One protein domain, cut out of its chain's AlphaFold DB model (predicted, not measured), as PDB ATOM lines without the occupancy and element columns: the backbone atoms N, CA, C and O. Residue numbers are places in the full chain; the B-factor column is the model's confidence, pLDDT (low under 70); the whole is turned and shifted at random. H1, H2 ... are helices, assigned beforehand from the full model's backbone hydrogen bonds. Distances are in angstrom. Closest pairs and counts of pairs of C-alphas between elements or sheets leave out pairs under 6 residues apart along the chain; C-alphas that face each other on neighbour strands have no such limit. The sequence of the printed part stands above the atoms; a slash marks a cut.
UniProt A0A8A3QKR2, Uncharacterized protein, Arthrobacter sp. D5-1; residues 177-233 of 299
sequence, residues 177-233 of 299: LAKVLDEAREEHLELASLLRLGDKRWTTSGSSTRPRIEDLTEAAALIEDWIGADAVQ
ATOM      1  N   LEU A 177       0.154 -47.936 122.084       92.56
ATOM      2  CA  LEU A 177      -1.272 -48.227 121.967       92.56
ATOM      3  C   LEU A 177      -1.743 -48.195 120.512       92.56
ATOM      4  O   LEU A 177      -2.415 -49.120 120.062       92.56
ATOM      5  N   ALA A 178      -1.344 -47.172 119.749       89.81
ATOM      6  CA  ALA A 178      -1.666 -47.087 118.329       89.81
ATOM      7  C   ALA A 178      -1.102 -48.275 117.536       89.81
ATOM      8  O   ALA A 178      -1.788 -48.807 116.667       89.81
ATOM      9  N   LYS A 179       0.127 -48.702 117.849       91.38
ATOM     10  CA  LYS A 179       0.777 -49.846 117.203       91.38
ATOM     11  C   LYS A 179       0.067 -51.162 117.537       91.38
ATOM     12  O   LYS A 179      -0.294 -51.892 116.623       91.38
ATOM     13  N   VAL A 180      -0.174 -51.442 118.818       90.12
ATOM     14  CA  VAL A 180      -0.806 -52.694 119.264       90.12
ATOM     15  C   VAL A 180      -2.249 -52.791 118.757       90.12
ATOM     16  O   VAL A 180      -2.685 -53.863 118.343       90.12
ATOM     17  N   LEU A 181      -2.989 -51.675 118.709       89.69
ATOM     18  CA  LEU A 181      -4.329 -51.642 118.112       89.69
ATOM     19  C   LEU A 181      -4.312 -51.919 116.606       89.69
ATOM     20  O   LEU A 181      -5.237 -52.558 116.108       89.69
ATOM     21  N   ASP A 182      -3.312 -51.429 115.873       88.12
ATOM     22  CA  ASP A 182      -3.179 -51.695 114.437       88.12
ATOM     23  C   ASP A 182      -2.854 -53.173 114.182       88.12
ATOM     24  O   ASP A 182      -3.565 -53.835 113.429       88.12
ATOM     25  N   GLU A 183      -1.885 -53.728 114.917       87.88
ATOM     26  CA  GLU A 183      -1.529 -55.154 114.874       87.88
ATOM     27  C   GLU A 183      -2.741 -56.044 115.198       87.88
ATOM     28  O   GLU A 183      -3.079 -56.950 114.435       87.88
ATOM     29  N   ALA A 184      -3.478 -55.741 116.270       85.38
ATOM     30  CA  ALA A 184      -4.666 -56.503 116.652       85.38
ATOM     31  C   ALA A 184      -5.807 -56.394 115.620       85.38
ATOM     32  O   ALA A 184      -6.593 -57.335 115.458       85.38
ATOM     33  N   ARG A 185      -5.922 -55.268 114.899       84.38
ATOM     34  CA  ARG A 185      -6.882 -55.119 113.790       84.38
ATOM     35  C   ARG A 185      -6.482 -55.971 112.595       84.38
ATOM     36  O   ARG A 185      -7.356 -56.613 112.014       84.38
ATOM     37  N   GLU A 186      -5.203 -55.983 112.231       83.44
ATOM     38  CA  GLU A 186      -4.689 -56.836 111.157       83.44
ATOM     39  C   GLU A 186      -4.908 -58.315 111.489       83.44
ATOM     40  O   GLU A 186      -5.533 -59.024 110.698       83.44
ATOM     41  N   GLU A 187      -4.532 -58.753 112.694       82.12
ATOM     42  CA  GLU A 187      -4.790 -60.112 113.185       82.12
ATOM     43  C   GLU A 187      -6.282 -60.467 113.101       82.12
ATOM     44  O   GLU A 187      -6.659 -61.535 112.609       82.12
ATOM     45  N   HIS A 188      -7.164 -59.560 113.535       80.00
ATOM     46  CA  HIS A 188      -8.605 -59.777 113.466       80.00
ATOM     47  C   HIS A 188      -9.111 -59.908 112.020       80.00
ATOM     48  O   HIS A 188      -9.915 -60.799 111.729       80.00
ATOM     49  N   LEU A 189      -8.642 -59.058 111.101       81.12
ATOM     50  CA  LEU A 189      -8.994 -59.118 109.680       81.12
ATOM     51  C   LEU A 189      -8.498 -60.411 109.024       81.12
ATOM     52  O   LEU A 189      -9.238 -61.033 108.255       81.12
ATOM     53  N   GLU A 190      -7.282 -60.848 109.342       78.50
ATOM     54  CA  GLU A 190      -6.738 -62.119 108.870       78.50
ATOM     55  C   GLU A 190      -7.587 -63.295 109.363       78.50
ATOM     56  O   GLU A 190      -8.033 -64.125 108.563       78.50
ATOM     57  N   LEU A 191      -7.909 -63.334 110.659       73.56
ATOM     58  CA  LEU A 191      -8.767 -64.366 111.242       73.56
ATOM     59  C   LEU A 191     -10.181 -64.356 110.638       73.56
ATOM     60  O   LEU A 191     -10.755 -65.425 110.390       73.56
ATOM     61  N   ALA A 192     -10.724 -63.171 110.343       74.81
ATOM     62  CA  ALA A 192     -12.009 -63.006 109.666       74.81
ATOM     63  C   ALA A 192     -11.983 -63.564 108.249       74.81
ATOM     64  O   ALA A 192     -12.880 -64.316 107.858       74.81
ATOM     65  N   SER A 193     -10.926 -63.251 107.501       70.44
ATOM     66  CA  SER A 193     -10.745 -63.710 106.124       70.44
ATOM     67  C   SER A 193     -10.650 -65.237 106.018       70.44
ATOM     68  O   SER A 193     -11.087 -65.822 105.027       70.44
ATOM     69  N   LEU A 194     -10.153 -65.897 107.068       72.88
ATOM     70  CA  LEU A 194     -10.043 -67.352 107.152       72.88
ATOM     71  C   LEU A 194     -11.333 -68.048 107.626       72.88
ATOM     72  O   LEU A 194     -11.316 -69.270 107.784       72.88
ATOM     73  N   LEU A 195     -12.433 -67.311 107.863       63.09
ATOM     74  CA  LEU A 195     -13.661 -67.809 108.512       63.09
ATOM     75  C   LEU A 195     -13.385 -68.467 109.878       63.09
ATOM     76  O   LEU A 195     -14.103 -69.370 110.306       63.09
ATOM     77  N   ARG A 196     -12.323 -68.023 110.564       60.34
ATOM     78  CA  ARG A 196     -11.897 -68.544 111.871       60.34
ATOM     79  C   ARG A 196     -12.353 -67.673 113.036       60.34
ATOM     80  O   ARG A 196     -11.997 -67.977 114.174       60.34
ATOM     81  N   LEU A 197     -13.162 -66.639 112.780       54.44
ATOM     82  CA  LEU A 197     -13.868 -65.891 113.823       54.44
ATOM     83  C   LEU A 197     -14.798 -66.856 114.579       54.44
ATOM     84  O   LEU A 197     -15.903 -67.153 114.133       54.44
ATOM     85  N   GLY A 198     -14.313 -67.412 115.691       52.19
ATOM     86  CA  GLY A 198     -15.033 -68.381 116.521       52.19
ATOM     87  C   GLY A 198     -14.333 -69.730 116.716       52.19
ATOM     88  O   GLY A 198     -14.815 -70.545 117.504       52.19
ATOM     89  N   ASP A 199     -13.196 -69.988 116.056       49.56
ATOM     90  CA  ASP A 199     -12.415 -71.199 116.318       49.56
ATOM     91  C   ASP A 199     -11.560 -71.004 117.581       49.56
ATOM     92  O   ASP A 199     -10.494 -70.387 117.553       49.56
ATOM     93  N   LYS A 200     -12.040 -71.556 118.705       50.69
ATOM     94  CA  LYS A 200     -11.437 -71.481 120.055       50.69
ATOM     95  C   LYS A 200      -9.966 -71.923 120.132       50.69
ATOM     96  O   LYS A 200      -9.340 -71.783 121.174       50.69
ATOM     97  N   ARG A 201      -9.415 -72.521 119.069       41.59
ATOM     98  CA  ARG A 201      -8.007 -72.941 118.992       41.59
ATOM     99  C   ARG A 201      -7.019 -71.803 118.741       41.59
ATOM    100  O   ARG A 201      -5.830 -72.044 118.919       41.59
ATOM    101  N   TRP A 202      -7.478 -70.627 118.310       37.91
ATOM    102  CA  TRP A 202      -6.598 -69.549 117.830       37.91
ATOM    103  C   TRP A 202      -6.657 -68.261 118.658       37.91
ATOM    104  O   TRP A 202      -5.976 -67.300 118.321       37.91
ATOM    105  N   THR A 203      -7.408 -68.243 119.759       45.78
ATOM    106  CA  THR A 203      -7.237 -67.235 120.811       45.78
ATOM    107  C   THR A 203      -5.925 -67.548 121.528       45.78
ATOM    108  O   THR A 203      -5.861 -68.427 122.393       45.78
ATOM    109  N   THR A 204      -4.838 -66.916 121.089       41.44
ATOM    110  CA  THR A 204      -3.544 -66.941 121.775       41.44
ATOM    111  C   THR A 204      -3.804 -66.533 123.226       41.44
ATOM    112  O   THR A 204      -4.228 -65.413 123.460       41.44
ATOM    113  N   SER A 205      -3.628 -67.462 124.174       43.75
ATOM    114  CA  SER A 205      -4.010 -67.332 125.595       43.75
ATOM    115  C   SER A 205      -5.486 -67.629 125.952       43.75
ATOM    116  O   SER A 205      -6.222 -66.794 126.449       43.75
ATOM    117  N   GLY A 206      -5.937 -68.863 125.702       40.84
ATOM    118  CA  GLY A 206      -6.592 -69.760 126.682       40.84
ATOM    119  C   GLY A 206      -7.783 -69.356 127.585       40.84
ATOM    120  O   GLY A 206      -8.278 -70.257 128.260       40.84
ATOM    121  N   SER A 207      -8.269 -68.114 127.627       48.03
ATOM    122  CA  SER A 207      -9.302 -67.665 128.585       48.03
ATOM    123  C   SER A 207     -10.523 -67.039 127.904       48.03
ATOM    124  O   SER A 207     -11.659 -67.433 128.179       48.03
ATOM    125  N   SER A 208     -10.305 -66.137 126.944       51.75
ATOM    126  CA  SER A 208     -11.393 -65.349 126.363       51.75
ATOM    127  C   SER A 208     -12.063 -66.050 125.176       51.75
ATOM    128  O   SER A 208     -11.417 -66.472 124.217       51.75
ATOM    129  N   THR A 209     -13.397 -66.162 125.201       59.06
ATOM    130  CA  THR A 209     -14.201 -66.479 123.999       59.06
ATOM    131  C   THR A 209     -14.358 -65.280 123.064       59.06
ATOM    132  O   THR A 209     -14.985 -65.407 122.009       59.06
ATOM    133  N   ARG A 210     -13.840 -64.118 123.468       69.81
ATOM    134  CA  ARG A 210     -13.952 -62.848 122.773       69.81
ATOM    135  C   ARG A 210     -12.706 -62.614 121.907       69.81
ATOM    136  O   ARG A 210     -11.614 -63.054 122.266       69.81
ATOM    137  N   PRO A 211     -12.834 -61.963 120.741       74.62
ATOM    138  CA  PRO A 211     -11.672 -61.514 119.990       74.62
ATOM    139  C   PRO A 211     -10.828 -60.542 120.825       74.62
ATOM    140  O   PRO A 211     -11.361 -59.556 121.325       74.62
ATOM    141  N   ARG A 212      -9.512 -60.770 120.891       81.31
ATOM    142  CA  ARG A 212      -8.540 -59.916 121.601       81.31
ATOM    143  C   ARG A 212      -8.701 -58.420 121.306       81.31
ATOM    144  O   ARG A 212      -8.566 -57.594 122.198       81.31
ATOM    145  N   ILE A 213      -9.029 -58.068 120.058       85.25
ATOM    146  CA  ILE A 213      -9.244 -56.672 119.649       85.25
ATOM    147  C   ILE A 213     -10.339 -55.974 120.469       85.25
ATOM    148  O   ILE A 213     -10.265 -54.765 120.666       85.25
ATOM    149  N   GLU A 214     -11.347 -56.701 120.949       87.06
ATOM    150  CA  GLU A 214     -12.417 -56.114 121.750       87.06
ATOM    151  C   GLU A 214     -11.931 -55.779 123.168       87.06
ATOM    152  O   GLU A 214     -12.139 -54.653 123.617       87.06
ATOM    153  N   ASP A 215     -11.210 -56.699 123.818       88.94
ATOM    154  CA  ASP A 215     -10.614 -56.471 125.144       88.94
ATOM    155  C   ASP A 215      -9.561 -55.351 125.087       88.94
ATOM    156  O   ASP A 215      -9.563 -54.441 125.914       88.94
ATOM    157  N   LEU A 216      -8.743 -55.329 124.031       90.00
ATOM    158  CA  LEU A 216      -7.766 -54.269 123.790       90.00
ATOM    159  C   LEU A 216      -8.423 -52.904 123.520       90.00
ATOM    160  O   LEU A 216      -7.891 -51.872 123.918       90.00
ATOM    161  N   THR A 217      -9.578 -52.871 122.847       92.06
ATOM    162  CA  THR A 217     -10.314 -51.615 122.610       92.06
ATOM    163  C   THR A 217     -10.875 -51.054 123.917       92.06
ATOM    164  O   THR A 217     -10.852 -49.842 124.127       92.06
ATOM    165  N   GLU A 218     -11.355 -51.915 124.815       94.25
ATOM    166  CA  GLU A 218     -11.795 -51.499 126.151       94.25
ATOM    167  C   GLU A 218     -10.620 -51.052 127.026       94.25
ATOM    168  O   GLU A 218     -10.701 -50.002 127.666       94.25
ATOM    169  N   ALA A 219      -9.496 -51.773 126.979       94.31
ATOM    170  CA  ALA A 219      -8.255 -51.377 127.639       94.31
ATOM    171  C   ALA A 219      -7.770 -50.001 127.152       94.31
ATOM    172  O   ALA A 219      -7.413 -49.145 127.960       94.31
ATOM    173  N   ALA A 220      -7.825 -49.752 125.840       93.81
ATOM    174  CA  ALA A 220      -7.481 -48.466 125.243       93.81
ATOM    175  C   ALA A 220      -8.333 -47.326 125.817       93.81
ATOM    176  O   ALA A 220      -7.788 -46.300 126.212       93.81
ATOM    177  N   ALA A 221      -9.650 -47.524 125.922       94.38
ATOM    178  CA  ALA A 221     -10.558 -46.519 126.468       94.38
ATOM    179  C   ALA A 221     -10.249 -46.189 127.941       94.38
ATOM    180  O   ALA A 221     -10.293 -45.021 128.326       94.38
ATOM    181  N   LEU A 222      -9.893 -47.193 128.753       95.88
ATOM    182  CA  LEU A 222      -9.466 -46.980 130.142       95.88
ATOM    183  C   LEU A 222      -8.162 -46.177 130.226       95.88
ATOM    184  O   LEU A 222      -8.051 -45.246 131.020       95.88
ATOM    185  N   ILE A 223      -7.180 -46.509 129.387       95.31
ATOM    186  CA  ILE A 223      -5.889 -45.812 129.352       95.31
ATOM    187  C   ILE A 223      -6.062 -44.360 128.886       95.31
ATOM    188  O   ILE A 223      -5.452 -43.449 129.450       95.31
ATOM    189  N   GLU A 224      -6.898 -44.124 127.876       93.69
ATOM    190  CA  GLU A 224      -7.214 -42.780 127.387       93.69
ATOM    191  C   GLU A 224      -7.919 -41.929 128.454       93.69
ATOM    192  O   GLU A 224      -7.586 -40.751 128.600       93.69
ATOM    193  N   ASP A 225      -8.824 -42.520 129.244       94.75
ATOM    194  CA  ASP A 225      -9.456 -41.849 130.389       94.75
ATOM    195  C   ASP A 225      -8.419 -41.408 131.435       94.75
ATOM    196  O   ASP A 225      -8.465 -40.280 131.930       94.75
ATOM    197  N   TRP A 226      -7.418 -42.248 131.719       94.50
ATOM    198  CA  TRP A 226      -6.346 -41.912 132.659       94.50
ATOM    199  C   TRP A 226      -5.430 -40.795 132.170       94.50
ATOM    200  O   TRP A 226      -5.043 -39.927 132.955       94.50
ATOM    201  N   ILE A 227      -5.054 -40.842 130.892       92.69
ATOM    202  CA  ILE A 227      -4.190 -39.843 130.255       92.69
ATOM    203  C   ILE A 227      -4.903 -38.485 130.166       92.69
ATOM    204  O   ILE A 227      -4.267 -37.437 130.301       92.69
ATOM    205  N   GLY A 228      -6.222 -38.507 129.979       90.81
ATOM    206  CA  GLY A 228      -7.063 -37.325 129.882       90.81
ATOM    207  C   GLY A 228      -7.243 -36.829 128.446       90.81
ATOM    208  O   GLY A 228      -6.365 -36.944 127.588       90.81
ATOM    209  N   ALA A 229      -8.411 -36.230 128.196       85.44
ATOM    210  CA  ALA A 229      -8.859 -35.845 126.858       85.44
ATOM    211  C   ALA A 229      -7.921 -34.856 126.145       85.44
ATOM    212  O   ALA A 229      -7.730 -34.971 124.935       85.44
ATOM    213  N   ASP A 230      -7.307 -33.925 126.880       80.81
ATOM    214  CA  ASP A 230      -6.424 -32.907 126.301       80.81
ATOM    215  C   ASP A 230      -5.166 -33.541 125.687       80.81
ATOM    216  O   ASP A 230      -4.843 -33.291 124.527       80.81
ATOM    217  N   ALA A 231      -4.502 -34.445 126.414       80.44
ATOM    218  CA  ALA A 231      -3.311 -35.141 125.927       80.44
ATOM    219  C   ALA A 231      -3.633 -36.106 124.770       80.44
ATOM    220  O   ALA A 231      -2.829 -36.279 123.850       80.44
ATOM    221  N   VAL A 232      -4.820 -36.721 124.775       80.19
ATOM    222  CA  VAL A 232      -5.321 -37.513 123.638       80.19
ATOM    223  C   VAL A 232      -5.549 -36.627 122.412       80.19
ATOM    224  O   VAL A 232      -5.152 -36.984 121.301       80.19
ATOM    225  N   GLN A 233      -6.138 -35.445 122.593       84.62
ATOM    226  CA  GLN A 233      -6.382 -34.505 121.505       84.62
ATOM    227  C   GLN A 233      -5.079 -33.964 120.902       84.62
ATOM    228  O   GLN A 233      -4.940 -33.971 119.678       84.62
TER     229      GLN A 233
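What this domain is: This is residues 177 to 233 of the 299 residues of an uncharacterized protein of Arthrobacter sp. D5-1 (UniProt A0A8A3QKR2). Look for a helical hairpin: two long helices, H1 and H2, lie side by side and run opposite ways, offset along their length, with a long looping link, residues 194 to 211, at one end. H2 reaches past the beginning of H1, and there the short helix H3 folds back at the opposite end from that link; residues 225 to 231 stick out. The printed part has 57 residues with three named helices, in the order H1, H2, H3, and no named strand; the class is all helix. The whole is loose, with a radius of gyration of the C-alphas of 13.4 A, and it spans 40 by 22 by 12 A, only just flat.

How they stand to each other: Start with H1, residues 177 to 193, and go on to H2, residues 212 to 227: the two touch and form a helical hairpin. Their closest C-alphas are those of Ala 184 and Ile 213, 5.5 A apart. Their lines stand at a shallow tilt of 18 degrees, opposite ways. Next comes H3, residues 229 to 233, which is close to H2 but not clearly touching it; the closest C-alphas, of Glu 224 and Val 232, are 6.7 A apart. H1 and H3 are apart. In H1, H2 and H3 every O i to N i+4 pair is within hydrogen-bond range.

Where its parts are: Find C-alpha 177 at (-1.272, -48.227, 121.967); from there H1 runs 24.1 A to C-alpha 193. H2 begins at C-alpha 212, at (-8.540, -59.916, 121.601), and runs 22.3 A to C-alpha 227. H3 begins at Ala 229 and ends at C-alpha 233, at (-6.382, -34.505, 121.505).

The domain as a whole: The two C-alphas farthest apart, of Arg 201 and Asp 230, are 40.7 A apart. The printed part has no cut. The link from H1 to H2 is long, 18 residues, and that from H2 to H3 is tight, 1 residue. In the B-factor column, residues 195 to 210 are under 70; the mean pLDDT of the printed part is 76.3.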